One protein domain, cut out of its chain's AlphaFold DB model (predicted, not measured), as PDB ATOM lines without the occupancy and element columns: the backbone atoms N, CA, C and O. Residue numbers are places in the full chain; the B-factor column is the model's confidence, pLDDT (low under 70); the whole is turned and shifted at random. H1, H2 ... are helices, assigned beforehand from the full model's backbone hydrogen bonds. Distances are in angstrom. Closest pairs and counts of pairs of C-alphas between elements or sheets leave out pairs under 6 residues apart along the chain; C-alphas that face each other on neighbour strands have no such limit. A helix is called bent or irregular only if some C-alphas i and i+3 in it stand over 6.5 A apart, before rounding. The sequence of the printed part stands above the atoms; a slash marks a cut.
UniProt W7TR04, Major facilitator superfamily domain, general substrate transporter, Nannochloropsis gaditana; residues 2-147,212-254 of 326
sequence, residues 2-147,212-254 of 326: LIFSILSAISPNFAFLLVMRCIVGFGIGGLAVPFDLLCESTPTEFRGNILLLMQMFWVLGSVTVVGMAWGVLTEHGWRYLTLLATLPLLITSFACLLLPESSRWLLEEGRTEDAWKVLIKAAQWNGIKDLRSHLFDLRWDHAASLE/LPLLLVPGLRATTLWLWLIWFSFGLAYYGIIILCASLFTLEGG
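AT A GLANCE: This is residues 2 to 147 and 212 to 254 of the 326 residues of the protein "Major facilitator superfamily domain, general substrate transporter" of Nannochloropsis gaditana (UniProt W7TR04). A long, loose bundle of helices, in which H9 runs between H3 and the bent helix H4, with bent H2 close by and short H1 packed on H2a and H4a. At one end lies a small head, the hairpin of H5 and H6, and beyond it residues 133 to 147 of H7 stick out as an arm, while residues 249 to 254, of which 249 to 252 belong to H9, stick out at the other end; the body without these two stretches spans 59 by 34 by 22 A. The printed part has 189 residues with nine named helices, H1 to H9 in chain order, and no named strand; the class is all helix, with mostly aligned packing, 8 of 9 touching pairs being at a shallow tilt. The whole is loose, with a radius of gyration of the C-alphas of 21.4 A and spans of 77 by 34 by 27 A.

HOW THE PARTS SIT: H9, residues 221 to 252, touches H3, residues 47 to 75, with its residues 228 to 243 alone, at a steep tilt of 42 degrees, the same way; the closest C-alphas, of Gly 61 and Leu 236, are 4.5 A apart. H4, residues 78 to 98, was assigned as one helix by its hydrogen bonds but is bent, C-alphas 85 and 88 being 6.8 A apart; its arms are H4a, residues 78 to 85, and H4b, residues 88 to 98. With residues 223 to 237 alone H9 touches H4b, closest C-alphas Thr 92 and Ile 230 at 4.3 A, a shallow tilt of 32 degrees, opposite ways. H2, residues 14 to 40, likewise assigned as one helix, is bent, C-alphas 29 and 32 being 6.8 A apart, into H2a, residues 14 to 29, and H2b, residues 32 to 40. H1, residues 2 to 9, and H2a form a hairpin, closest C-alphas Ser 8 and Leu 17 at 5.3 A. H5, residues 103 to 108, and H6, residues 112 to 125, form a hairpin, closest C-alphas Ser 103 and Ala 115 at 4.9 A. H7, residues 131 to 147, is close to H6 but not clearly touching, closest C-alphas Ile 120 and Leu 131 at 6.4 A; H8, residues 212 to 215, is likewise close to H9, Leu 215 and Arg 221 at 6.6 A. Every O i to N i+4 pair is within hydrogen-bond range in H1, H2b, H4a, H5, H6, H7 and H9, against 11 of 12 in H2a, 23 of 25 in H3 and 5 of 7 in H4b; H8 is too short for one.

IN THESE COORDINATES: H9 measures 46.1 A, H3 43.2 A and H7 24.6 A from first to last C-alpha. H1 begins at C-alpha 2, (-34.965, -13.534, 11.081), and H9 ends at C-alpha 252, (-15.901, 4.353, 4.872).

THE WHOLE: The C-alphas of Glu 147 and Gly 254, the two farthest apart, are 77.2 A apart. Residues 148 to 211 are cut out, with 40.8 A between C-alphas 147 and 212; of the links printed whole, none is long. The mean pLDDT of the printed part is 73.0, and 73 residues are under 70, among them 118 to 145 and 244 to 254.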
ATOM      1  N   LEU A   2     -34.003 -14.638  11.204       87.44
ATOM      2  CA  LEU A   2     -34.965 -13.534  11.081       87.44
ATOM      3  C   LEU A   2     -34.761 -12.428  12.130       87.44
ATOM      4  O   LEU A   2     -34.534 -11.278  11.771       87.44
ATOM      5  N   ILE A   3     -34.751 -12.793  13.416       90.12
ATOM      6  CA  ILE A   3     -34.604 -11.844  14.533       90.12
ATOM      7  C   ILE A   3     -33.288 -11.056  14.428       90.12
ATOM      8  O   ILE A   3     -33.291  -9.830  14.491       90.12
ATOM      9  N   PHE A   4     -32.165 -11.744  14.211       89.62
ATOM     10  CA  PHE A   4     -30.840 -11.122  14.129       89.62
ATOM     11  C   PHE A   4     -30.676 -10.232  12.891       89.62
ATOM     12  O   PHE A   4     -30.001  -9.203  12.955       89.62
ATOM     13  N   SER A   5     -31.324 -10.572  11.775       86.75
ATOM     14  CA  SER A   5     -31.327  -9.723  10.582       86.75
ATOM     15  C   SER A   5     -32.124  -8.430  10.788       86.75
ATOM     16  O   SER A   5     -31.677  -7.380  10.330       86.75
ATOM     17  N   ILE A   6     -33.239  -8.471  11.530       90.19
ATOM     18  CA  ILE A   6     -33.993  -7.264  11.922       90.19
ATOM     19  C   ILE A   6     -33.172  -6.417  12.903       90.19
ATOM     20  O   ILE A   6     -33.035  -5.210  12.707       90.19
ATOM     21  N   LEU A   7     -32.550  -7.044  13.910       88.88
ATOM     22  CA  LEU A   7     -31.657  -6.355  14.853       88.88
ATOM     23  C   LEU A   7     -30.486  -5.668  14.141       88.88
ATOM     24  O   LEU A   7     -30.097  -4.564  14.514       88.88
ATOM     25  N   SER A   8     -29.962  -6.281  13.078       85.12
ATOM     26  CA  SER A   8     -28.892  -5.695  12.267       85.12
ATOM     27  C   SER A   8     -29.333  -4.429  11.522       85.12
ATOM     28  O   SER A   8     -28.506  -3.564  11.269       85.12
ATOM     29  N   ALA A   9     -30.614  -4.297  11.165       86.50
ATOM     30  CA  ALA A   9     -31.115  -3.096  10.498       86.50
ATOM     31  C   ALA A   9     -31.284  -1.904  11.458       86.50
ATOM     32  O   ALA A   9     -31.178  -0.752  11.043       86.50
ATOM     33  N   ILE A  10     -31.517  -2.179  12.745       88.69
ATOM     34  CA  ILE A  10     -31.711  -1.169  13.801       88.69
ATOM     35  C   ILE A  10     -30.374  -0.851  14.508       88.69
ATOM     36  O   ILE A  10     -30.327  -0.084  15.467       88.69
ATOM     37  N   SER A  11     -29.253  -1.411  14.040       85.75
ATOM     38  CA  SER A  11     -27.967  -1.318  14.732       85.75
ATOM     39  C   SER A  11     -27.509   0.140  14.941       85.75
ATOM     40  O   SER A  11     -27.400   0.889  13.957       85.75
ATOM     41  N   PRO A  12     -27.171   0.539  16.183       80.88
ATOM     42  CA  PRO A  12     -26.694   1.889  16.490       80.88
ATOM     43  C   PRO A  12     -25.182   2.068  16.270       80.88
ATOM     44  O   PRO A  12     -24.730   3.190  16.087       80.88
ATOM     45  N   ASN A  13     -24.406   0.978  16.289       81.88
ATOM     46  CA  ASN A  13     -22.945   0.970  16.163       81.88
ATOM     47  C   ASN A  13     -22.512  -0.114  15.158       81.88
ATOM     48  O   ASN A  13     -23.115  -1.191  15.113       81.88
ATOM     49  N   PHE A  14     -21.437   0.144  14.413       77.62
ATOM     50  CA  PHE A  14     -20.750  -0.813  13.548       77.62
ATOM     51  C   PHE A  14     -20.384  -2.124  14.263       77.62
ATOM     52  O   PHE A  14     -20.669  -3.199  13.746       77.62
ATOM     53  N   ALA A  15     -19.845  -2.069  15.488       76.44
ATOM     54  CA  ALA A  15     -19.486  -3.284  16.233       76.44
ATOM     55  C   ALA A  15     -20.708  -4.182  16.508       76.44
ATOM     56  O   ALA A  15     -20.632  -5.405  16.405       76.44
ATOM     57  N   PHE A  16     -21.862  -3.572  16.800       81.31
ATOM     58  CA  PHE A  16     -23.119  -4.297  16.977       81.31
ATOM     59  C   PHE A  16     -23.594  -4.915  15.655       81.31
ATOM     60  O   PHE A  16     -23.997  -6.076  15.631       81.31
ATOM     61  N   LEU A  17     -23.502  -4.168  14.548       78.62
ATOM     62  CA  LEU A  17     -23.813  -4.678  13.213       78.62
ATOM     63  C   LEU A  17     -22.941  -5.889  12.861       78.62
ATOM     64  O   LEU A  17     -23.470  -6.896  12.400       78.62
ATOM     65  N   LEU A  18     -21.636  -5.817  13.120       78.69
ATOM     66  CA  LEU A  18     -20.681  -6.879  12.809       78.69
ATOM     67  C   LEU A  18     -20.996  -8.166  13.580       78.69
ATOM     68  O   LEU A  18     -21.102  -9.229  12.973       78.69
ATOM     69  N   VAL A  19     -21.251  -8.077  14.891       83.62
ATOM     70  CA  VAL A  19     -21.632  -9.245  15.708       83.62
ATOM     71  C   VAL A  19     -22.931  -9.874  15.205       83.62
ATOM     72  O   VAL A  19     -23.002 -11.091  15.019       83.62
ATOM     73  N   MET A  20     -23.957  -9.061  14.932       86.75
ATOM     74  CA  MET A  20     -25.226  -9.574  14.412       86.75
ATOM     75  C   MET A  20     -25.048 -10.225  13.033       86.75
ATOM     76  O   MET A  20     -25.612 -11.291  12.779       86.75
ATOM     77  N   ARG A  21     -24.209  -9.648  12.164       81.31
ATOM     78  CA  ARG A  21     -23.851 -10.215  10.856       81.31
ATOM     79  C   ARG A  21     -23.124 -11.549  10.984       81.31
ATOM     80  O   ARG A  21     -23.465 -12.461  10.238       81.31
ATOM     81  N   CYS A  22     -22.204 -11.705  11.935       82.75
ATOM     82  CA  CYS A  22     -21.542 -12.985  12.198       82.75
ATOM     83  C   CYS A  22     -22.544 -14.069  12.617       82.75
ATOM     84  O   CYS A  22     -22.494 -15.184  12.100       82.75
ATOM     85  N   ILE A  23     -23.495 -13.739  13.496       87.06
ATOM     86  CA  ILE A  23     -24.538 -14.679  13.938       87.06
ATOM     87  C   ILE A  23     -25.457 -15.062  12.772       87.06
ATOM     88  O   ILE A  23     -25.822 -16.229  12.617       87.06
ATOM     89  N   VAL A  24     -25.823 -14.096  11.924       86.38
ATOM     90  CA  VAL A  24     -26.585 -14.391  10.706       86.38
ATOM     91  C   VAL A  24     -25.759 -15.267   9.765       86.38
ATOM     92  O   VAL A  24     -26.284 -16.270   9.302       86.38
ATOM     93  N   GLY A  25     -24.476 -14.963   9.559       81.81
ATOM     94  CA  GLY A  25     -23.530 -15.769   8.782       81.81
ATOM     95  C   GLY A  25     -23.447 -17.217   9.256       81.81
ATOM     96  O   GLY A  25     -23.551 -18.133   8.448       81.81
ATOM     97  N   PHE A  26     -23.372 -17.442  10.567       84.56
ATOM     98  CA  PHE A  26     -23.406 -18.788  11.138       84.56
ATOM     99  C   PHE A  26     -24.698 -19.535  10.779       84.56
ATOM    100  O   PHE A  26     -24.660 -20.700  10.388       84.56
ATOM    101  N   GLY A  27     -25.846 -18.855  10.822       83.25
ATOM    102  CA  GLY A  27     -27.113 -19.464  10.424       83.25
ATOM    103  C   GLY A  27     -27.174 -19.874   8.944       83.25
ATOM    104  O   GLY A  27     -28.006 -20.708   8.600       83.25
ATOM    105  N   ILE A  28     -26.321 -19.314   8.070       81.88
ATOM    106  CA  ILE A  28     -26.255 -19.662   6.635       81.88
ATOM    107  C   ILE A  28     -25.709 -21.087   6.484       81.88
ATOM    108  O   ILE A  28     -26.086 -21.795   5.557       81.88
ATOM    109  N   GLY A  29     -24.914 -21.571   7.444       80.75
ATOM    110  CA  GLY A  29     -24.468 -22.967   7.472       80.75
ATOM    111  C   GLY A  29     -25.618 -23.982   7.531       80.75
ATOM    112  O   GLY A  29     -25.479 -25.091   7.029       80.75
ATOM    113  N   GLY A  30     -26.785 -23.594   8.059       82.00
ATOM    114  CA  GLY A  30     -27.979 -24.447   8.101       82.00
ATOM    115  C   GLY A  30     -28.647 -24.687   6.740       82.00
ATOM    116  O   GLY A  30     -29.586 -25.474   6.655       82.00
ATOM    117  N   LEU A  31     -28.177 -24.037   5.671       77.12
ATOM    118  CA  LEU A  31     -28.757 -24.147   4.331       77.12
ATOM    119  C   LEU A  31     -28.590 -25.511   3.670       77.12
ATOM    120  O   LEU A  31     -29.313 -25.795   2.722       77.12
ATOM    121  N   ALA A  32     -27.676 -26.354   4.147       79.69
ATOM    122  CA  ALA A  32     -27.529 -27.706   3.616       79.69
ATOM    123  C   ALA A  32     -28.748 -28.592   3.943       79.69
ATOM    124  O   ALA A  32     -29.150 -29.412   3.123       79.69
ATOM    125  N   VAL A  33     -29.413 -28.358   5.082       82.69
ATOM    126  CA  VAL A  33     -30.490 -29.234   5.579       82.69
ATOM    127  C   VAL A  33     -31.683 -29.325   4.609       82.69
ATOM    128  O   VAL A  33     -32.105 -30.438   4.298       82.69
ATOM    129  N   PRO A  34     -32.221 -28.219   4.051       78.06
ATOM    130  CA  PRO A  34     -33.278 -28.306   3.043       78.06
ATOM    131  C   PRO A  34     -32.835 -28.967   1.730       78.06
ATOM    132  O   PRO A  34     -33.661 -29.595   1.071       78.06
ATOM    133  N   PHE A  35     -31.560 -28.833   1.338       76.19
ATOM    134  CA  PHE A  35     -31.028 -29.524   0.156       76.19
ATOM    135  C   PHE A  35     -31.020 -31.033   0.361       76.19
ATOM    136  O   PHE A  35     -31.449 -31.769  -0.529       76.19
ATOM    137  N   ASP A  36     -30.573 -31.483   1.530       80.06
ATOM    138  CA  ASP A  36     -30.541 -32.900   1.881       80.06
ATOM    139  C   ASP A  36     -31.960 -33.472   1.974       80.06
ATOM    140  O   ASP A  36     -32.249 -34.511   1.376       80.06
ATOM    141  N   LEU A  37     -32.880 -32.738   2.613       75.06
ATOM    142  CA  LEU A  37     -34.289 -33.122   2.708       75.06
ATOM    143  C   LEU A  37     -34.946 -33.241   1.325       75.06
ATOM    144  O   LEU A  37     -35.671 -34.200   1.065       75.06
ATOM    145  N   LEU A  38     -34.657 -32.308   0.410       72.00
ATOM    146  CA  LEU A  38     -35.156 -32.374  -0.965       72.00
ATOM    147  C   LEU A  38     -34.531 -33.535  -1.748       72.00
ATOM    148  O   LEU A  38     -35.207 -34.182  -2.547       72.00
ATOM    149  N   CYS A  39     -33.241 -33.814  -1.544       70.38
ATOM    150  CA  CYS A  39     -32.570 -34.954  -2.172       70.38
ATOM    151  C   CYS A  39     -33.188 -36.283  -1.745       70.38
ATOM    152  O   CYS A  39     -33.276 -37.201  -2.566       70.38
ATOM    153  N   GLU A  40     -33.585 -36.374  -0.479       68.69
ATOM    154  CA  GLU A  40     -34.226 -37.544   0.100       68.69
ATOM    155  C   GLU A  40     -35.662 -37.708  -0.392       68.69
ATOM    156  O   GLU A  40     -36.059 -38.813  -0.757       68.69
ATOM    157  N   SER A  41     -36.414 -36.610  -0.489       61.47
ATOM    158  CA  SER A  41     -37.779 -36.636  -1.012       61.47
ATOM    159  C   SER A  41     -37.839 -36.846  -2.526       61.47
ATOM    160  O   SER A  41     -38.921 -36.966  -3.073       61.47
ATOM    161  N   THR A  42     -36.708 -36.858  -3.238       62.06
ATOM    162  CA  THR A  42     -36.690 -36.892  -4.705       62.06
ATOM    163  C   THR A  42     -36.094 -38.199  -5.251       62.06
ATOM    164  O   THR A  42     -34.982 -38.589  -4.863       62.06
ATOM    165  N   PRO A  43     -36.748 -38.858  -6.232       52.91
ATOM    166  CA  PRO A  43     -36.201 -40.046  -6.886       52.91
ATOM    167  C   PRO A  43     -34.903 -39.754  -7.650       52.91
ATOM    168  O   PRO A  43     -34.722 -38.695  -8.259       52.91
ATOM    169  N   THR A  44     -33.998 -40.737  -7.666       52.31
ATOM    170  CA  THR A  44     -32.630 -40.617  -8.208       52.31
ATOM    171  C   THR A  44     -32.578 -40.184  -9.681       52.31
ATOM    172  O   THR A  44     -31.625 -39.521 -10.078       52.31
ATOM    173  N   GLU A  45     -33.611 -40.484 -10.475       49.94
ATOM    174  CA  GLU A  45     -33.680 -40.173 -11.914       49.94
ATOM    175  C   GLU A  45     -33.835 -38.671 -12.218       49.94
ATOM    176  O   GLU A  45     -33.287 -38.183 -13.205       49.94
ATOM    177  N   PHE A  46     -34.543 -37.918 -11.365       56.75
ATOM    178  CA  PHE A  46     -34.807 -36.482 -11.568       56.75
ATOM    179  C   PHE A  46     -34.108 -35.581 -10.548       56.75
ATOM    180  O   PHE A  46     -34.193 -34.356 -10.655       56.75
ATOM    181  N   ARG A  47     -33.378 -36.175  -9.594       59.12
ATOM    182  CA  ARG A  47     -32.670 -35.463  -8.521       59.12
ATOM    183  C   ARG A  47     -31.809 -34.321  -9.064       59.12
ATOM    184  O   ARG A  47     -31.943 -33.194  -8.607       59.12
ATOM    185  N   GLY A  48     -31.006 -34.576 -10.098       57.38
ATOM    186  CA  GLY A  48     -30.147 -33.550 -10.705       57.38
ATOM    187  C   GLY A  48     -30.918 -32.344 -11.254       57.38
ATOM    188  O   GLY A  48     -30.537 -31.204 -11.004       57.38
ATOM    189  N   ASN A  49     -32.041 -32.573 -11.941       61.62
ATOM    190  CA  ASN A  49     -32.850 -31.494 -12.520       61.62
ATOM    191  C   ASN A  49     -33.536 -30.651 -11.441       61.62
ATOM    192  O   ASN A  49     -33.619 -29.431 -11.570       61.62
ATOM    193  N   ILE A  50     -34.011 -31.298 -10.375       66.44
ATOM    194  CA  ILE A  50     -34.677 -30.637  -9.250       66.44
ATOM    195  C   ILE A  50     -33.678 -29.786  -8.456       66.44
ATOM    196  O   ILE A  50     -33.976 -28.636  -8.138       66.44
ATOM    197  N   LEU A  51     -32.462 -30.292  -8.237       71.25
ATOM    198  CA  LEU A  51     -31.383 -29.532  -7.600       71.25
ATOM    199  C   LEU A  51     -30.942 -28.336  -8.454       71.25
ATOM    200  O   LEU A  51     -30.745 -27.241  -7.931       71.25
ATOM    201  N   LEU A  52     -30.835 -28.512  -9.774       75.69
ATOM    202  CA  LEU A  52     -30.519 -27.414 -10.693       75.69
ATOM    203  C   LEU A  52     -31.610 -26.339 -10.688       75.69
ATOM    204  O   LEU A  52     -31.301 -25.151 -10.639       75.69
ATOM    205  N   LEU A  53     -32.883 -26.736 -10.701       73.25
ATOM    206  CA  LEU A  53     -34.007 -25.805 -10.615       73.25
ATOM    207  C   LEU A  53     -34.002 -25.041  -9.284       73.25
ATOM    208  O   LEU A  53     -34.237 -23.833  -9.262       73.25
ATOM    209  N   MET A  54     -33.662 -25.725  -8.192       75.50
ATOM    210  CA  MET A  54     -33.472 -25.104  -6.886       75.50
ATOM    211  C   MET A  54     -32.335 -24.068  -6.917       75.50
ATOM    212  O   MET A  54     -32.484 -22.966  -6.390       75.50
ATOM    213  N   GLN A  55     -31.236 -24.350  -7.619       78.25
ATOM    214  CA  GLN A  55     -30.142 -23.394  -7.806       78.25
ATOM    215  C   GLN A  55     -30.544 -22.169  -8.649       78.25
ATOM    216  O   GLN A  55     -30.050 -21.068  -8.412       78.25
ATOM    217  N   MET A  56     -31.472 -22.307  -9.601       75.94
ATOM    218  CA  MET A  56     -31.977 -21.157 -10.367       75.94
ATOM    219  C   MET A  56     -32.739 -20.168  -9.481       75.94
ATOM    220  O   MET A  56     -32.615 -18.957  -9.660       75.94
ATOM    221  N   PHE A  57     -33.471 -20.663  -8.480       77.81
ATOM    222  CA  PHE A  57     -34.150 -19.807  -7.503       77.81
ATOM    223  C   PHE A  57     -33.181 -18.994  -6.645       77.81
ATOM    224  O   PHE A  57     -33.463 -17.839  -6.328       77.81
ATOM    225  N   TRP A  58     -32.019 -19.561  -6.324       80.50
ATOM    226  CA  TRP A  58     -30.947 -18.843  -5.638       80.50
ATOM    227  C   TRP A  58     -30.429 -17.671  -6.478       80.50
ATOM    228  O   TRP A  58     -30.343 -16.539  -5.994       80.50
ATOM    229  N   VAL A  59     -30.170 -17.904  -7.769       84.94
ATOM    230  CA  VAL A  59     -29.764 -16.843  -8.705       84.94
ATOM    231  C   VAL A  59     -30.856 -15.778  -8.831       84.94
ATOM    232  O   VAL A  59     -30.561 -14.587  -8.752       84.94
ATOM    233  N   LEU A  60     -32.124 -16.183  -8.942       84.62
ATOM    234  CA  LEU A  60     -33.254 -15.255  -9.026       84.62
ATOM    235  C   LEU A  60     -33.369 -14.367  -7.776       84.62
ATOM    236  O   LEU A  60     -33.561 -13.155  -7.897       84.62
ATOM    237  N   GLY A  61     -33.201 -14.946  -6.582       85.44
ATOM    238  CA  GLY A  61     -33.144 -14.194  -5.326       85.44
ATOM    239  C   GLY A  61     -31.999 -13.181  -5.319       85.44
ATOM    240  O   GLY A  61     -32.209 -12.019  -4.980       85.44
ATOM    241  N   SER A  62     -30.820 -13.584  -5.799       81.56
ATOM    242  CA  SER A  62     -29.635 -12.717  -5.918       81.56
ATOM    243  C   SER A  62     -29.896 -11.501  -6.808       81.56
ATOM    244  O   SER A  62     -29.641 -10.365  -6.416       81.56
ATOM    245  N   VAL A  63     -30.447 -11.733  -8.003       87.38
ATOM    246  CA  VAL A  63     -30.763 -10.671  -8.969       87.38
ATOM    247  C   VAL A  63     -31.819  -9.724  -8.404       87.38
ATOM    248  O   VAL A  63     -31.709  -8.509  -8.567       87.38
ATOM    249  N   THR A  64     -32.804 -10.261  -7.682       85.56
ATOM    250  CA  THR A  64     -33.848  -9.454  -7.036       85.56
ATOM    251  C   THR A  64     -33.254  -8.496  -6.001       85.56
ATOM    252  O   THR A  64     -33.639  -7.329  -5.966       85.56
ATOM    253  N   VAL A  65     -32.279  -8.945  -5.201       84.38
ATOM    254  CA  VAL A  65     -31.565  -8.076  -4.249       84.38
ATOM    255  C   VAL A  65     -30.827  -6.964  -4.965       84.38
ATOM    256  O   VAL A  65     -30.922  -5.819  -4.543       84.38
ATOM    257  N   VAL A  66     -30.074  -7.286  -6.019       83.44
ATOM    258  CA  VAL A  66     -29.295  -6.287  -6.763       83.44
ATOM    259  C   VAL A  66     -30.226  -5.219  -7.337       83.44
ATOM    260  O   VAL A  66     -29.969  -4.027  -7.177       83.44
ATOM    261  N   GLY A  67     -31.348  -5.634  -7.935       84.06
ATOM    262  CA  GLY A  67     -32.364  -4.706  -8.436       84.06
ATOM    263  C   GLY A  67     -32.970  -3.839  -7.328       84.06
ATOM    264  O   GLY A  67     -33.129  -2.633  -7.496       84.06
ATOM    265  N   MET A  68     -33.245  -4.431  -6.165       81.38
ATOM    266  CA  MET A  68     -33.748  -3.712  -4.995       81.38
ATOM    267  C   MET A  68     -32.714  -2.740  -4.414       81.38
ATOM    268  O   MET A  68     -33.071  -1.629  -4.031       81.38
ATOM    269  N   ALA A  69     -31.436  -3.118  -4.382       79.50
ATOM    270  CA  ALA A  69     -30.346  -2.261  -3.935       79.50
ATOM    271  C   ALA A  69     -30.220  -1.025  -4.830       79.50
ATOM    272  O   ALA A  69     -30.062   0.076  -4.313       79.50
ATOM    273  N   TRP A  70     -30.379  -1.180  -6.147       80.00
ATOM    274  CA  TRP A  70     -30.306  -0.049  -7.072       80.00
ATOM    275  C   TRP A  70     -31.385   1.015  -6.812       80.00
ATOM    276  O   TRP A  70     -31.093   2.203  -6.902       80.00
ATOM    277  N   GLY A  71     -32.604   0.603  -6.444       79.31
ATOM    278  CA  GLY A  71     -33.704   1.533  -6.160       79.31
ATOM    279  C   GLY A  71     -33.750   2.066  -4.722       79.31
ATOM    280  O   GLY A  71     -34.120   3.211  -4.501       79.31
ATOM    281  N   VAL A  72     -33.397   1.248  -3.725       79.56
ATOM    282  CA  VAL A  72     -33.591   1.591  -2.300       79.56
ATOM    283  C   VAL A  72     -32.389   2.328  -1.711       79.56
ATOM    284  O   VAL A  72     -32.549   3.154  -0.809       79.56
ATOM    285  N   LEU A  73     -31.177   2.038  -2.193       74.44
ATOM    286  CA  LEU A  73     -29.953   2.572  -1.597       74.44
ATOM    287  C   LEU A  73     -29.817   4.087  -1.811       74.44
ATOM    288  O   LEU A  73     -29.305   4.769  -0.928       74.44
ATOM    289  N   THR A  74     -30.319   4.605  -2.934       71.50
ATOM    290  CA  THR A  74     -30.286   6.032  -3.289       71.50
ATOM    291  C   THR A  74     -31.238   6.881  -2.447       71.50
ATOM    292  O   THR A  74     -30.871   7.991  -2.069       71.50
ATOM    293  N   GLU A  75     -32.437   6.381  -2.128       71.62
ATOM    294  CA  GLU A  75     -33.478   7.181  -1.463       71.62
ATOM    295  C   GLU A  75     -33.621   6.920   0.042       71.62
ATOM    296  O   GLU A  75     -33.983   7.827   0.794       71.62
ATOM    297  N   HIS A  76     -33.413   5.685   0.506       72.69
ATOM    298  CA  HIS A  76     -33.753   5.270   1.881       72.69
ATOM    299  C   HIS A  76     -32.571   4.648   2.635       72.69
ATOM    300  O   HIS A  76     -32.626   4.443   3.849       72.69
ATOM    301  N   GLY A  77     -31.469   4.375   1.935       78.44
ATOM    302  CA  GLY A  77     -30.242   3.854   2.519       78.44
ATOM    303  C   GLY A  77     -30.307   2.375   2.909       78.44
ATOM    304  O   GLY A  77     -31.301   1.661   2.762       78.44
ATOM    305  N   TRP A  78     -29.184   1.888   3.429       80.50
ATOM    306  CA  TRP A  78     -28.910   0.460   3.595       80.50
ATOM    307  C   TRP A  78     -29.772  -0.251   4.659       80.50
ATOM    308  O   TRP A  78     -29.971  -1.470   4.603       80.50
ATOM    309  N   ARG A  79     -30.321   0.494   5.629       84.12
ATOM    310  CA  ARG A  79     -31.182  -0.057   6.694       84.12
ATOM    311  C   ARG A  79     -32.499  -0.589   6.135       84.12
ATOM    312  O   ARG A  79     -32.909  -1.696   6.482       84.12
ATOM    313  N   TYR A  80     -33.120   0.162   5.225       83.62
ATOM    314  CA  TYR A  80     -34.352  -0.251   4.553       83.62
ATOM    315  C   TYR A  80     -34.109  -1.433   3.621       83.62
ATOM    316  O   TYR A  80     -34.897  -2.375   3.638       83.62
ATOM    317  N   LEU A  81     -32.984  -1.445   2.897       83.81
ATOM    318  CA  LEU A  81     -32.577  -2.600   2.093       83.81
ATOM    319  C   LEU A  81     -32.453  -3.864   2.956       83.81
ATOM    320  O   LEU A  81     -32.946  -4.924   2.580       83.81
ATOM    321  N   THR A  82     -31.858  -3.740   4.147       83.44
ATOM    322  CA  THR A  82     -31.721  -4.863   5.086       83.44
ATOM    323  C   THR A  82     -33.087  -5.361   5.562       83.44
ATOM    324  O   THR A  82     -33.326  -6.564   5.527       83.44
ATOM    325  N   LEU A  83     -34.001  -4.467   5.961       86.88
ATOM    326  CA  LEU A  83     -35.359  -4.842   6.385       86.88
ATOM    327  C   LEU A  83     -36.151  -5.501   5.255       86.88
ATOM    328  O   LEU A  83     -36.774  -6.543   5.459       86.88
ATOM    329  N   LEU A  84     -36.088  -4.935   4.056       86.94
ATOM    330  CA  LEU A  84     -36.790  -5.456   2.893       86.94
ATOM    331  C   LEU A  84     -36.239  -6.834   2.494       86.94
ATOM    332  O   LEU A  84     -37.012  -7.739   2.181       86.94
ATOM    333  N   ALA A  85     -34.928  -7.041   2.658       86.06
ATOM    334  CA  ALA A  85     -34.295  -8.342   2.486       86.06
ATOM    335  C   ALA A  85     -34.699  -9.384   3.551       86.06
ATOM    336  O   ALA A  85     -34.589 -10.589   3.321       86.06
ATOM    337  N   THR A  86     -35.192  -8.952   4.718       87.25
ATOM    338  CA  THR A  86     -35.684  -9.870   5.760       87.25
ATOM    339  C   THR A  86     -37.120 -10.344   5.562       87.25
ATOM    340  O   THR A  86     -37.480 -11.381   6.117       87.25
ATOM    341  N   LEU A  87     -37.944  -9.641   4.775       86.94
ATOM    342  CA  LEU A  87     -39.355 -10.005   4.577       86.94
ATOM    343  C   LEU A  87     -39.550 -11.444   4.072       86.94
ATOM    344  O   LEU A  87     -40.396 -12.156   4.612       86.94
ATOM    345  N   PRO A  88     -38.771 -11.936   3.098       86.06
ATOM    346  CA  PRO A  88     -38.936 -13.310   2.639       86.06
ATOM    347  C   PRO A  88     -38.544 -14.350   3.721       86.06
ATOM    348  O   PRO A  88     -39.158 -15.416   3.832       86.06
ATOM    349  N   LEU A  89     -37.599 -14.026   4.622       85.19
ATOM    350  CA  LEU A  89     -37.211 -14.907   5.744       85.19
ATOM    351  C   LEU A  89     -38.358 -15.152   6.743       85.19
ATOM    352  O   LEU A  89     -38.368 -16.177   7.429       85.19
ATOM    353  N   LEU A  90     -39.320 -14.229   6.835       85.06
ATOM    354  CA  LEU A  90     -40.552 -14.400   7.615       85.06
ATOM    355  C   LEU A  90     -41.400 -15.537   7.050       85.06
ATOM    356  O   LEU A  90     -41.785 -16.454   7.774       85.06
ATOM    357  N   ILE A  91     -41.612 -15.511   5.736       85.44
ATOM    358  CA  ILE A  91     -42.395 -16.522   5.027       85.44
ATOM    359  C   ILE A  91     -41.702 -17.886   5.125       85.44
ATOM    360  O   ILE A  91     -42.340 -18.893   5.411       85.44
ATOM    361  N   THR A  92     -40.378 -17.897   4.988       83.44
ATOM    362  CA  THR A  92     -39.504 -19.067   5.179       83.44
ATOM    363  C   THR A  92     -39.629 -19.676   6.570       83.44
ATOM    364  O   THR A  92     -39.764 -20.887   6.710       83.44
ATOM    365  N   SER A  93     -39.607 -18.843   7.614       85.75
ATOM    366  CA  SER A  93     -39.699 -19.332   8.994       85.75
ATOM    367  C   SER A  93     -41.035 -20.025   9.249       85.75
ATOM    368  O   SER A  93     -41.075 -21.034   9.944       85.75
ATOM    369  N   PHE A  94     -42.117 -19.523   8.649       85.75
ATOM    370  CA  PHE A  94     -43.417 -20.183   8.708       85.75
ATOM    371  C   PHE A  94     -43.443 -21.469   7.870       85.75
ATOM    372  O   PHE A  94     -43.912 -22.501   8.337       85.75
ATOM    373  N   ALA A  95     -42.875 -21.432   6.665       83.44
ATOM    374  CA  ALA A  95     -42.778 -22.567   5.754       83.44
ATOM    375  C   ALA A  95     -42.088 -23.785   6.386       83.44
ATOM    376  O   ALA A  95     -42.565 -24.908   6.239       83.44
ATOM    377  N   CYS A  96     -41.008 -23.563   7.145       80.50
ATOM    378  CA  CYS A  96     -40.293 -24.620   7.860       80.50
ATOM    379  C   CYS A  96     -41.170 -25.373   8.870       80.50
ATOM    380  O   CYS A  96     -40.946 -26.557   9.078       80.50
ATOM    381  N   LEU A  97     -42.186 -24.730   9.456       80.94
ATOM    382  CA  LEU A  97     -43.114 -25.387  10.386       80.94
ATOM    383  C   LEU A  97     -44.123 -26.300   9.676       80.94
ATOM    384  O   LEU A  97     -44.736 -27.154  10.310       80.94
ATOM    385  N   LEU A  98     -44.335 -26.091   8.375       79.75
ATOM    386  CA  LEU A  98     -45.276 -26.865   7.566       79.75
ATOM    387  C   LEU A  98     -44.597 -28.032   6.839       79.75
ATOM    388  O   LEU A  98     -45.302 -28.897   6.309       79.75
ATOM    389  N   LEU A  99     -43.261 -28.058   6.784       77.94
ATOM    390  CA  LEU A  99     -42.530 -29.134   6.129       77.94
ATOM    391  C   LEU A  99     -42.583 -30.421   6.968       77.94
ATOM    392  O   LEU A  99     -42.358 -30.376   8.177       77.94
ATOM    393  N   PRO A 100     -42.877 -31.576   6.345       72.88
ATOM    394  CA  PRO A 100     -42.744 -32.859   7.016       72.88
ATOM    395  C   PRO A 100     -41.266 -33.171   7.274       72.88
ATOM    396  O   PRO A 100     -40.400 -32.829   6.469       72.88
ATOM    397  N   GLU A 101     -41.004 -33.858   8.381       77.75
ATOM    398  CA  GLU A 101     -39.669 -34.354   8.722       77.75
ATOM    399  C   GLU A 101     -39.176 -35.410   7.721       77.75
ATOM    400  O   GLU A 101     -39.971 -36.103   7.073       77.75
ATOM    401  N   SER A 102     -37.851 -35.558   7.636       76.50
ATOM    402  CA  SER A 102     -37.187 -36.585   6.824       76.50
ATOM    403  C   SER A 102     -37.645 -37.993   7.229       76.50
ATOM    404  O   SER A 102     -37.594 -38.385   8.398       76.50
ATOM    405  N   SER A 103     -38.073 -38.780   6.240       67.19
ATOM    406  CA  SER A 103     -38.514 -40.164   6.440       67.19
ATOM    407  C   SER A 103     -37.377 -41.083   6.895       67.19
ATOM    408  O   SER A 103     -37.592 -41.993   7.693       67.19
ATOM    409  N   ARG A 104     -36.157 -40.820   6.421       65.38
ATOM    410  CA  ARG A 104     -34.939 -41.559   6.737       65.38
ATOM    411  C   ARG A 104     -34.451 -41.246   8.141       65.38
ATOM    412  O   ARG A 104     -34.148 -42.178   8.879       65.38
ATOM    413  N   TRP A 105     -34.445 -39.972   8.530       77.62
ATOM    414  CA  TRP A 105     -34.089 -39.574   9.889       77.62
ATOM    415  C   TRP A 105     -35.038 -40.209  10.918       77.62
ATOM    416  O   TRP A 105     -34.588 -40.774  11.911       77.62
ATOM    417  N   LEU A 106     -36.348 -40.231  10.634       70.94
ATOM    418  CA  LEU A 106     -37.338 -40.893  11.495       70.94
ATOM    419  C   LEU A 106     -37.105 -42.410  11.635       70.94
ATOM    420  O   LEU A 106     -37.413 -42.976  12.683       70.94
ATOM    421  N   LEU A 107     -36.568 -43.077  10.607       66.25
ATOM    422  CA  LEU A 107     -36.210 -44.500  10.668       66.25
ATOM    423  C   LEU A 107     -34.929 -44.745  11.475       66.25
ATOM    424  O   LEU A 107     -34.878 -45.713  12.231       66.25
ATOM    425  N   GLU A 108     -33.923 -43.881  11.334       70.94
ATOM    426  CA  GLU A 108     -32.650 -43.969  12.065       70.94
ATOM    427  C   GLU A 108     -32.836 -43.709  13.573       70.94
ATOM    428  O   GLU A 108     -32.237 -44.400  14.392       70.94
ATOM    429  N   GLU A 109     -33.751 -42.808  13.945       76.94
ATOM    430  CA  GLU A 109     -34.133 -42.523  15.340       76.94
ATOM    431  C   GLU A 109     -35.062 -43.606  15.946       76.94
ATOM    432  O   GLU A 109     -35.465 -43.535  17.106       76.94
ATOM    433  N   GLY A 110     -35.461 -44.619  15.165       72.50
ATOM    434  CA  GLY A 110     -36.349 -45.699  15.615       72.50
ATOM    435  C   GLY A 110     -37.839 -45.327  15.695       72.50
ATOM    436  O   GLY A 110     -38.661 -46.150  16.106       72.50
ATOM    437  N   ARG A 111     -38.230 -44.128  15.245       77.00
ATOM    438  CA  ARG A 111     -39.624 -43.641  15.179       77.00
ATOM    439  C   ARG A 111     -40.344 -44.149  13.926       77.00
ATOM    440  O   ARG A 111     -40.844 -43.387  13.096       77.00
ATOM    441  N   THR A 112     -40.426 -45.470  13.808       69.69
ATOM    442  CA  THR A 112     -40.943 -46.165  12.617       69.69
ATOM    443  C   THR A 112     -42.404 -45.836  12.292       69.69
ATOM    444  O   THR A 112     -42.747 -45.722  11.116       69.69
ATOM    445  N   GLU A 113     -43.261 -45.609  13.293       74.19
ATOM    446  CA  GLU A 113     -44.665 -45.238  13.057       74.19
ATOM    447  C   GLU A 113     -44.825 -43.861  12.404       74.19
ATOM    448  O   GLU A 113     -45.674 -43.679  11.530       74.19
ATOM    449  N   ASP A 114     -44.010 -42.883  12.801       71.88
ATOM    450  CA  ASP A 114     -44.081 -41.532  12.245       71.88
ATOM    451  C   ASP A 114     -43.489 -41.483  10.834       71.88
ATOM    452  O   ASP A 114     -44.078 -40.858   9.948       71.88
ATOM    453  N   ALA A 115     -42.401 -42.225  10.590       67.69
ATOM    454  CA  ALA A 115     -41.872 -42.433   9.242       67.69
ATOM    455  C   ALA A 115     -42.952 -43.013   8.316       67.69
ATOM    456  O   ALA A 115     -43.135 -42.553   7.188       67.69
ATOM    457  N   TRP A 116     -43.731 -43.979   8.817       69.19
ATOM    458  CA  TRP A 116     -44.812 -44.601   8.060       69.19
ATOM    459  C   TRP A 116     -45.949 -43.626   7.736       69.19
ATOM    460  O   TRP A 116     -46.467 -43.639   6.620       69.19
ATOM    461  N   LYS A 117     -46.316 -42.730   8.664       73.81
ATOM    462  CA  LYS A 117     -47.312 -41.670   8.410       73.81
ATOM    463  C   LYS A 117     -46.858 -40.724   7.298       73.81
ATOM    464  O   LYS A 117     -47.662 -40.376   6.433       73.81
ATOM    465  N   VAL A 118     -45.583 -40.328   7.303       68.31
ATOM    466  CA  VAL A 118     -45.001 -39.465   6.259       68.31
ATOM    467  C   VAL A 118     -44.999 -40.187   4.908       68.31
ATOM    468  O   VAL A 118     -45.465 -39.623   3.917       68.31
ATOM    469  N   LEU A 119     -44.587 -41.457   4.881       66.69
ATOM    470  CA  LEU A 119     -44.576 -42.300   3.681       66.69
ATOM    471  C   LEU A 119     -45.979 -42.525   3.102       66.69
ATOM    472  O   LEU A 119     -46.168 -42.389   1.896       66.69
ATOM    473  N   ILE A 120     -46.982 -42.815   3.937       69.31
ATOM    474  CA  ILE A 120     -48.379 -42.959   3.494       69.31
ATOM    475  C   ILE A 120     -48.887 -41.644   2.905       69.31
ATOM    476  O   ILE A 120     -49.522 -41.652   1.853       69.31
ATOM    477  N   LYS A 121     -48.605 -40.513   3.559       67.12
ATOM    478  CA  LYS A 121     -49.025 -39.192   3.076       67.12
ATOM    479  C   LYS A 121     -48.393 -38.865   1.719       67.12
ATOM    480  O   LYS A 121     -49.099 -38.408   0.823       67.12
ATOM    481  N   ALA A 122     -47.109 -39.174   1.542       64.62
ATOM    482  CA  ALA A 122     -46.425 -39.050   0.257       64.62
ATOM    483  C   ALA A 122     -47.009 -40.008  -0.802       64.62
ATOM    484  O   ALA A 122     -47.303 -39.600  -1.922       64.62
ATOM    485  N   ALA A 123     -47.282 -41.269  -0.459       63.91
ATOM    486  CA  ALA A 123     -47.888 -42.238  -1.377       63.91
ATOM    487  C   ALA A 123     -49.304 -41.837  -1.824       63.91
ATOM    488  O   ALA A 123     -49.648 -41.982  -2.998       63.91
ATOM    489  N   GLN A 124     -50.097 -41.256  -0.919       64.56
ATOM    490  CA  GLN A 124     -51.406 -40.682  -1.234       64.56
ATOM    491  C   GLN A 124     -51.294 -39.511  -2.213       64.56
ATOM    492  O   GLN A 124     -52.096 -39.418  -3.143       64.56
ATOM    493  N   TRP A 125     -50.291 -38.641  -2.052       61.62
ATOM    494  CA  TRP A 125     -50.018 -37.562  -3.010       61.62
ATOM    495  C   TRP A 125     -49.643 -38.083  -4.399       61.62
ATOM    496  O   TRP A 125     -49.969 -37.442  -5.397       61.62
ATOM    497  N   ASN A 126     -49.044 -39.271  -4.458       61.19
ATOM    498  CA  ASN A 126     -48.695 -39.968  -5.691       61.19
ATOM    499  C   ASN A 126     -49.808 -40.900  -6.215       61.19
ATOM    500  O   ASN A 126     -49.620 -41.591  -7.215       61.19
ATOM    501  N   GLY A 127     -50.988 -40.906  -5.580       61.41
ATOM    502  CA  GLY A 127     -52.162 -41.667  -6.023       61.41
ATOM    503  C   GLY A 127     -52.151 -43.159  -5.669       61.41
ATOM    504  O   GLY A 127     -53.040 -43.891  -6.107       61.41
ATOM    505  N   ILE A 128     -51.191 -43.623  -4.863       61.22
ATOM    506  CA  ILE A 128     -51.102 -45.010  -4.397       61.22
ATOM    507  C   ILE A 128     -51.941 -45.141  -3.123       61.22
ATOM    508  O   ILE A 128     -51.602 -44.595  -2.074       61.22
ATOM    509  N   LYS A 129     -53.072 -45.850  -3.220       57.56
ATOM    510  CA  LYS A 129     -54.027 -46.001  -2.106       57.56
ATOM    511  C   LYS A 129     -53.574 -46.995  -1.042       57.56
ATOM    512  O   LYS A 129     -53.973 -46.841   0.107       57.56
ATOM    513  N   ASP A 130     -52.761 -47.982  -1.413       64.38
ATOM    514  CA  ASP A 130     -52.378 -49.072  -0.520       64.38
ATOM    515  C   ASP A 130     -50.865 -49.312  -0.568       64.38
ATOM    516  O   ASP A 130     -50.341 -50.161  -1.284       64.38
ATOM    517  N   LEU A 131     -50.135 -48.467   0.161       64.75
ATOM    518  CA  LEU A 131     -48.672 -48.464   0.165       64.75
ATOM    519  C   LEU A 131     -48.087 -49.743   0.789       64.75
ATOM    520  O   LEU A 131     -47.016 -50.195   0.390       64.75
ATOM    521  N   ARG A 132     -48.777 -50.327   1.779       61.81
ATOM    522  CA  ARG A 132     -48.265 -51.467   2.553       61.81
ATOM    523  C   ARG A 132     -48.224 -52.744   1.721       61.81
ATOM    524  O   ARG A 132     -47.195 -53.406   1.725       61.81
ATOM    525  N   SER A 133     -49.301 -53.063   1.007       60.44
ATOM    526  CA  SER A 133     -49.349 -54.203   0.082       60.44
ATOM    527  C   SER A 133     -48.309 -54.042  -1.026       60.44
ATOM    528  O   SER A 133     -47.504 -54.939  -1.239       60.44
ATOM    529  N   HIS A 134     -48.202 -52.844  -1.603       60.28
ATOM    530  CA  HIS A 134     -47.245 -52.569  -2.676       60.28
ATOM    531  C   HIS A 134     -45.769 -52.699  -2.256       60.28
ATOM    532  O   HIS A 134     -44.942 -53.189  -3.021       60.28
ATOM    533  N   LEU A 135     -45.418 -52.292  -1.030       62.03
ATOM    534  CA  LEU A 135     -44.067 -52.481  -0.483       62.03
ATOM    535  C   LEU A 135     -43.769 -53.941  -0.124       62.03
ATOM    536  O   LEU A 135     -42.624 -54.372  -0.264       62.03
ATOM    537  N   PHE A 136     -44.770 -54.697   0.337       63.03
ATOM    538  CA  PHE A 136     -44.629 -56.137   0.561       63.03
ATOM    539  C   PHE A 136     -44.417 -56.889  -0.757       63.03
ATOM    540  O   PHE A 136     -43.518 -57.726  -0.812       63.03
ATOM    541  N   ASP A 137     -45.147 -56.527  -1.813       61.44
ATOM    542  CA  ASP A 137     -44.982 -57.100  -3.155       61.44
ATOM    543  C   ASP A 137     -43.577 -56.811  -3.711       61.44
ATOM    544  O   ASP A 137     -42.868 -57.731  -4.106       61.44
ATOM    545  N   LEU A 138     -43.098 -55.560  -3.617       62.69
ATOM    546  CA  LEU A 138     -41.736 -55.191  -4.036       62.69
ATOM    547  C   LEU A 138     -40.645 -55.928  -3.245       62.69
ATOM    548  O   LEU A 138     -39.623 -56.317  -3.808       62.69
ATOM    549  N   ARG A 139     -40.833 -56.116  -1.931       64.19
ATOM    550  CA  ARG A 139     -39.898 -56.889  -1.095       64.19
ATOM    551  C   ARG A 139     -39.879 -58.359  -1.521       64.19
ATOM    552  O   ARG A 139     -38.803 -58.952  -1.552       64.19
ATOM    553  N   TRP A 140     -41.044 -58.931  -1.817       52.78
ATOM    554  CA  TRP A 140     -41.190 -60.329  -2.216       52.78
ATOM    555  C   TRP A 140     -40.573 -60.592  -3.593       52.78
ATOM    556  O   TRP A 140     -39.797 -61.533  -3.739       52.78
ATOM    557  N   ASP A 141     -40.801 -59.696  -4.556       61.31
ATOM    558  CA  ASP A 141     -40.184 -59.758  -5.885       61.31
ATOM    559  C   ASP A 141     -38.653 -59.684  -5.809       61.31
ATOM    560  O   ASP A 141     -37.944 -60.386  -6.535       61.31
ATOM    561  N   HIS A 142     -38.124 -58.862  -4.897       61.12
ATOM    562  CA  HIS A 142     -36.683 -58.716  -4.714       61.12
ATOM    563  C   HIS A 142     -36.043 -59.892  -3.959       61.12
ATOM    564  O   HIS A 142     -34.876 -60.202  -4.188       61.12
ATOM    565  N   ALA A 143     -36.779 -60.549  -3.059       65.62
ATOM    566  CA  ALA A 143     -36.326 -61.780  -2.414       65.62
ATOM    567  C   ALA A 143     -36.321 -62.951  -3.413       65.62
ATOM    568  O   ALA A 143     -35.335 -63.678  -3.508       65.62
ATOM    569  N   ALA A 144     -37.372 -63.063  -4.231       66.62
ATOM    570  CA  ALA A 144     -37.489 -64.086  -5.266       66.62
ATOM    571  C   ALA A 144     -36.410 -63.957  -6.359       66.62
ATOM    572  O   ALA A 144     -35.926 -64.965  -6.877       66.62
ATOM    573  N   SER A 145     -35.992 -62.734  -6.709       67.19
ATOM    574  CA  SER A 145     -34.910 -62.521  -7.680       67.19
ATOM    575  C   SER A 145     -33.534 -62.925  -7.141       67.19
ATOM    576  O   SER A 145     -32.756 -63.528  -7.880       67.19
ATOM    577  N   LEU A 146     -33.257 -62.691  -5.853       71.81
ATOM    578  CA  LEU A 146     -32.017 -63.129  -5.200       71.81
ATOM    579  C   LEU A 146     -31.932 -64.657  -5.079       71.81
ATOM    580  O   LEU A 146     -30.864 -65.231  -5.282       71.81
ATOM    581  N   GLU A 147     -33.052 -65.333  -4.810       72.00
ATOM    582  CA  GLU A 147     -33.118 -66.802  -4.809       72.00
ATOM    583  C   GLU A 147     -32.886 -67.386  -6.214       72.00
ATOM    584  O   GLU A 147     -32.178 -68.384  -6.371       72.00
ATOM    585  N   LEU A 212     -41.173 -29.274 -15.167       66.44
ATOM    586  CA  LEU A 212     -41.736 -28.148 -14.415       66.44
ATOM    587  C   LEU A 212     -43.204 -28.357 -13.969       66.44
ATOM    588  O   LEU A 212     -43.494 -28.154 -12.790       66.44
ATOM    589  N   PRO A 213     -44.134 -28.818 -14.832       67.12
ATOM    590  CA  PRO A 213     -45.506 -29.112 -14.407       67.12
ATOM    591  C   PRO A 213     -45.619 -30.366 -13.523       67.12
ATOM    592  O   PRO A 213     -46.593 -30.491 -12.786       67.12
ATOM    593  N   LEU A 214     -44.629 -31.269 -13.547       62.72
ATOM    594  CA  LEU A 214     -44.596 -32.468 -12.696       62.72
ATOM    595  C   LEU A 214     -44.325 -32.114 -11.219       62.72
ATOM    596  O   LEU A 214     -44.819 -32.784 -10.320       62.72
ATOM    597  N   LEU A 215     -43.599 -31.021 -10.970       59.50
ATOM    598  CA  LEU A 215     -43.343 -30.457  -9.636       59.50
ATOM    599  C   LEU A 215     -44.556 -29.724  -9.033       59.50
ATOM    600  O   LEU A 215     -44.626 -29.547  -7.816       59.50
ATOM    601  N   LEU A 216     -45.510 -29.299  -9.873       67.31
ATOM    602  CA  LEU A 216     -46.734 -28.585  -9.483       67.31
ATOM    603  C   LEU A 216     -47.958 -29.509  -9.337       67.31
ATOM    604  O   LEU A 216     -49.102 -29.046  -9.352       67.31
ATOM    605  N   VAL A 217     -47.739 -30.814  -9.155       72.75
ATOM    606  CA  VAL A 217     -48.814 -31.765  -8.844       72.75
ATOM    607  C   VAL A 217     -49.569 -31.293  -7.589       72.75
ATOM    608  O   VAL A 217     -48.942 -30.908  -6.597       72.75
ATOM    609  N   PRO A 218     -50.918 -31.302  -7.592       62.50
ATOM    610  CA  PRO A 218     -51.736 -30.683  -6.545       62.50
ATOM    611  C   PRO A 218     -51.485 -31.199  -5.117       62.50
ATOM    612  O   PRO A 218     -51.821 -30.483  -4.175       62.50
ATOM    613  N   GLY A 219     -50.865 -32.377  -4.958       63.59
ATOM    614  CA  GLY A 219     -50.440 -32.939  -3.669       63.59
ATOM    615  C   GLY A 219     -49.125 -32.373  -3.113       63.59
ATOM    616  O   GLY A 219     -49.049 -32.116  -1.916       63.59
ATOM    617  N   LEU A 220     -48.125 -32.100  -3.962       59.62
ATOM    618  CA  LEU A 220     -46.796 -31.619  -3.542       59.62
ATOM    619  C   LEU A 220     -46.565 -30.126  -3.785       59.62
ATOM    620  O   LEU A 220     -45.617 -29.562  -3.241       59.62
ATOM    621  N   ARG A 221     -47.441 -29.451  -4.545       70.50
ATOM    622  CA  ARG A 221     -47.281 -28.028  -4.892       70.50
ATOM    623  C   ARG A 221     -47.054 -27.135  -3.676       70.50
ATOM    624  O   ARG A 221     -46.289 -26.189  -3.769       70.50
ATOM    625  N   ALA A 222     -47.694 -27.428  -2.544       69.56
ATOM    626  CA  ALA A 222     -47.531 -26.634  -1.333       69.56
ATOM    627  C   ALA A 222     -46.113 -26.794  -0.774       69.56
ATOM    628  O   ALA A 222     -45.437 -25.799  -0.559       69.56
ATOM    629  N   THR A 223     -45.637 -28.028  -0.614       68.25
ATOM    630  CA  THR A 223     -44.296 -28.337  -0.100       68.25
ATOM    631  C   THR A 223     -43.205 -27.793  -1.021       68.25
ATOM    632  O   THR A 223     -42.290 -27.126  -0.549       68.25
ATOM    633  N   THR A 224     -43.342 -27.983  -2.337       74.88
ATOM    634  CA  THR A 224     -42.427 -27.433  -3.346       74.88
ATOM    635  C   THR A 224     -42.395 -25.909  -3.306       74.88
ATOM    636  O   THR A 224     -41.316 -25.321  -3.282       74.88
ATOM    637  N   LEU A 225     -43.563 -25.256  -3.268       78.56
ATOM    638  CA  LEU A 225     -43.636 -23.799  -3.183       78.56
ATOM    639  C   LEU A 225     -43.034 -23.297  -1.875       78.56
ATOM    640  O   LEU A 225     -42.304 -22.315  -1.904       78.56
ATOM    641  N   TRP A 226     -43.271 -23.978  -0.753       76.00
ATOM    642  CA  TRP A 226     -42.670 -23.635   0.533       76.00
ATOM    643  C   TRP A 226     -41.148 -23.769   0.510       76.00
ATOM    644  O   TRP A 226     -40.468 -22.826   0.898       76.00
ATOM    645  N   LEU A 227     -40.603 -24.867  -0.021       75.31
ATOM    646  CA  LEU A 227     -39.160 -25.058  -0.225       75.31
ATOM    647  C   LEU A 227     -38.554 -23.991  -1.144       75.31
ATOM    648  O   LEU A 227     -37.479 -23.465  -0.865       75.31
ATOM    649  N   TRP A 228     -39.252 -23.626  -2.218       76.06
ATOM    650  CA  TRP A 228     -38.805 -22.574  -3.130       76.06
ATOM    651  C   TRP A 228     -38.828 -21.201  -2.481       76.06
ATOM    652  O   TRP A 228     -37.908 -20.418  -2.683       76.06
ATOM    653  N   LEU A 229     -39.855 -20.913  -1.687       78.69
ATOM    654  CA  LEU A 229     -39.984 -19.646  -0.986       78.69
ATOM    655  C   LEU A 229     -38.931 -19.542   0.114       78.69
ATOM    656  O   LEU A 229     -38.271 -18.511   0.208       78.69
ATOM    657  N   ILE A 230     -38.693 -20.629   0.853       76.56
ATOM    658  CA  ILE A 230     -37.566 -20.768   1.781       76.56
ATOM    659  C   ILE A 230     -36.278 -20.389   1.061       76.56
ATOM    660  O   ILE A 230     -35.532 -19.511   1.497       76.56
ATOM    661  N   TRP A 231     -36.042 -21.006  -0.091       66.44
ATOM    662  CA  TRP A 231     -34.753 -20.892  -0.738       66.44
ATOM    663  C   TRP A 231     -34.520 -19.554  -1.435       66.44
ATOM    664  O   TRP A 231     -33.459 -18.946  -1.292       66.44
ATOM    665  N   PHE A 232     -35.550 -19.039  -2.101       77.69
ATOM    666  CA  PHE A 232     -35.578 -17.687  -2.643       77.69
ATOM    667  C   PHE A 232     -35.262 -16.651  -1.565       77.69
ATOM    668  O   PHE A 232     -34.439 -15.761  -1.764       77.69
ATOM    669  N   SER A 233     -35.879 -16.799  -0.395       74.12
ATOM    670  CA  SER A 233     -35.700 -15.882   0.725       74.12
ATOM    671  C   SER A 233     -34.305 -15.920   1.314       74.12
ATOM    672  O   SER A 233     -33.759 -14.884   1.683       74.12
ATOM    673  N   PHE A 234     -33.723 -17.110   1.403       68.81
ATOM    674  CA  PHE A 234     -32.357 -17.281   1.864       68.81
ATOM    675  C   PHE A 234     -31.339 -16.749   0.858       68.81
ATOM    676  O   PHE A 234     -30.394 -16.095   1.283       68.81
ATOM    677  N   GLY A 235     -31.543 -16.950  -0.450       69.75
ATOM    678  CA  GLY A 235     -30.712 -16.322  -1.483       69.75
ATOM    679  C   GLY A 235     -30.790 -14.802  -1.417       69.75
ATOM    680  O   GLY A 235     -29.772 -14.112  -1.391       69.75
ATOM    681  N   LEU A 236     -32.003 -14.275  -1.278       72.62
ATOM    682  CA  LEU A 236     -32.243 -12.848  -1.136       72.62
ATOM    683  C   LEU A 236     -31.596 -12.275   0.143       72.62
ATOM    684  O   LEU A 236     -30.942 -11.236   0.104       72.62
ATOM    685  N   ALA A 237     -31.669 -12.981   1.270       70.56
ATOM    686  CA  ALA A 237     -30.990 -12.565   2.495       70.56
ATOM    687  C   ALA A 237     -29.458 -12.680   2.398       70.56
ATOM    688  O   ALA A 237     -28.752 -11.765   2.817       70.56
ATOM    689  N   TYR A 238     -28.937 -13.776   1.839       71.62
ATOM    690  CA  TYR A 238     -27.503 -14.045   1.707       71.62
ATOM    691  C   TYR A 238     -26.812 -12.975   0.860       71.62
ATOM    692  O   TYR A 238     -25.876 -12.320   1.319       71.62
ATOM    693  N   TYR A 239     -27.323 -12.730  -0.347       69.12
ATOM    694  CA  TYR A 239     -26.754 -11.707  -1.220       69.12
ATOM    695  C   TYR A 239     -27.098 -10.293  -0.769       69.12
ATOM    696  O   TYR A 239     -26.269  -9.403  -0.935       69.12
ATOM    697  N   GLY A 240     -28.253 -10.085  -0.124       64.19
ATOM    698  CA  GLY A 240     -28.580  -8.828   0.556       64.19
ATOM    699  C   GLY A 240     -27.516  -8.437   1.567       64.19
ATOM    700  O   GLY A 240     -27.092  -7.286   1.604       64.19
ATOM    701  N   ILE A 241     -27.018  -9.407   2.332       63.62
ATOM    702  CA  ILE A 241     -25.955  -9.199   3.315       63.62
ATOM    703  C   ILE A 241     -24.603  -8.946   2.643       63.62
ATOM    704  O   ILE A 241     -23.873  -8.071   3.099       63.62
ATOM    705  N   ILE A 242     -24.269  -9.663   1.568       67.88
ATOM    706  CA  ILE A 242     -23.001  -9.470   0.843       67.88
ATOM    707  C   ILE A 242     -22.945  -8.086   0.189       67.88
ATOM    708  O   ILE A 242     -21.955  -7.375   0.345       67.88
ATOM    709  N   ILE A 243     -24.017  -7.680  -0.496       72.12
ATOM    710  CA  ILE A 243     -24.110  -6.376  -1.166       72.12
ATOM    711  C   ILE A 243     -24.137  -5.245  -0.137       72.12
ATOM    712  O   ILE A 243     -23.487  -4.222  -0.332       72.12
ATOM    713  N   LEU A 244     -24.823  -5.445   0.990       62.41
ATOM    714  CA  LEU A 244     -24.781  -4.523   2.121       62.41
ATOM    715  C   LEU A 244     -23.359  -4.351   2.663       62.41
ATOM    716  O   LEU A 244     -22.934  -3.229   2.911       62.41
ATOM    717  N   CYS A 245     -22.643  -5.459   2.862       53.06
ATOM    718  CA  CYS A 245     -21.266  -5.454   3.346       53.06
ATOM    719  C   CYS A 245     -20.372  -4.658   2.385       53.06
ATOM    720  O   CYS A 245     -19.691  -3.730   2.806       53.06
ATOM    721  N   ALA A 246     -20.468  -4.944   1.082       62.47
ATOM    722  CA  ALA A 246     -19.744  -4.218   0.043       62.47
ATOM    723  C   ALA A 246     -20.086  -2.715   0.034       62.47
ATOM    724  O   ALA A 246     -19.185  -1.884  -0.005       62.47
ATOM    725  N   SER A 247     -21.369  -2.357   0.146       57.69
ATOM    726  CA  SER A 247     -21.814  -0.959   0.175       57.69
ATOM    727  C   SER A 247     -21.356  -0.200   1.425       57.69
ATOM    728  O   SER A 247     -21.090   0.998   1.345       57.69
ATOM    729  N   LEU A 248     -21.270  -0.864   2.579       57.28
ATOM    730  CA  LEU A 248     -20.810  -0.243   3.820       57.28
ATOM    731  C   LEU A 248     -19.319   0.118   3.727       57.28
ATOM    732  O   LEU A 248     -18.936   1.229   4.084       57.28
ATOM    733  N   PHE A 249     -18.502  -0.773   3.157       55.94
ATOM    734  CA  PHE A 249     -17.074  -0.523   2.949       55.94
ATOM    735  C   PHE A 249     -16.796   0.564   1.904       55.94
ATOM    736  O   PHE A 249     -15.845   1.322   2.065       55.94
ATOM    737  N   THR A 250     -17.655   0.725   0.891       53.75
ATOM    738  CA  THR A 250     -17.532   1.837  -0.071       53.75
ATOM    739  C   THR A 250     -17.861   3.215   0.515       53.75
ATOM    740  O   THR A 250     -17.560   4.219  -0.117       53.75
ATOM    741  N   LEU A 251     -18.498   3.287   1.691       50.75
ATOM    742  CA  LEU A 251     -18.839   4.557   2.349       50.75
ATOM    743  C   LEU A 251     -17.801   4.990   3.399       50.75
ATOM    744  O   LEU A 251     -17.722   6.177   3.703       50.75
ATOM    745  N   GLU A 252     -17.012   4.056   3.946       52.88
ATOM    746  CA  GLU A 252     -15.901   4.353   4.872       52.88
ATOM    747  C   GLU A 252     -14.534   4.457   4.168       52.88
ATOM    748  O   GLU A 252     -13.617   5.067   4.717       52.88
ATOM    749  N   GLY A 253     -14.392   3.911   2.955       44.62
ATOM    750  CA  GLY A 253     -13.187   4.026   2.129       44.62
ATOM    751  C   GLY A 253     -13.257   5.209   1.166       44.62
ATOM    752  O   GLY A 253     -13.867   5.112   0.103       44.62
ATOM    753  N   GLY A 254     -12.625   6.326   1.532       43.62
ATOM    754  CA  GLY A 254     -12.176   7.308   0.546       43.62
ATOM    755  C   GLY A 254     -11.104   6.689  -0.354       43.62
ATOM    756  O   GLY A 254     -10.341   5.868   0.136       43.62
TER     757      GLY A 254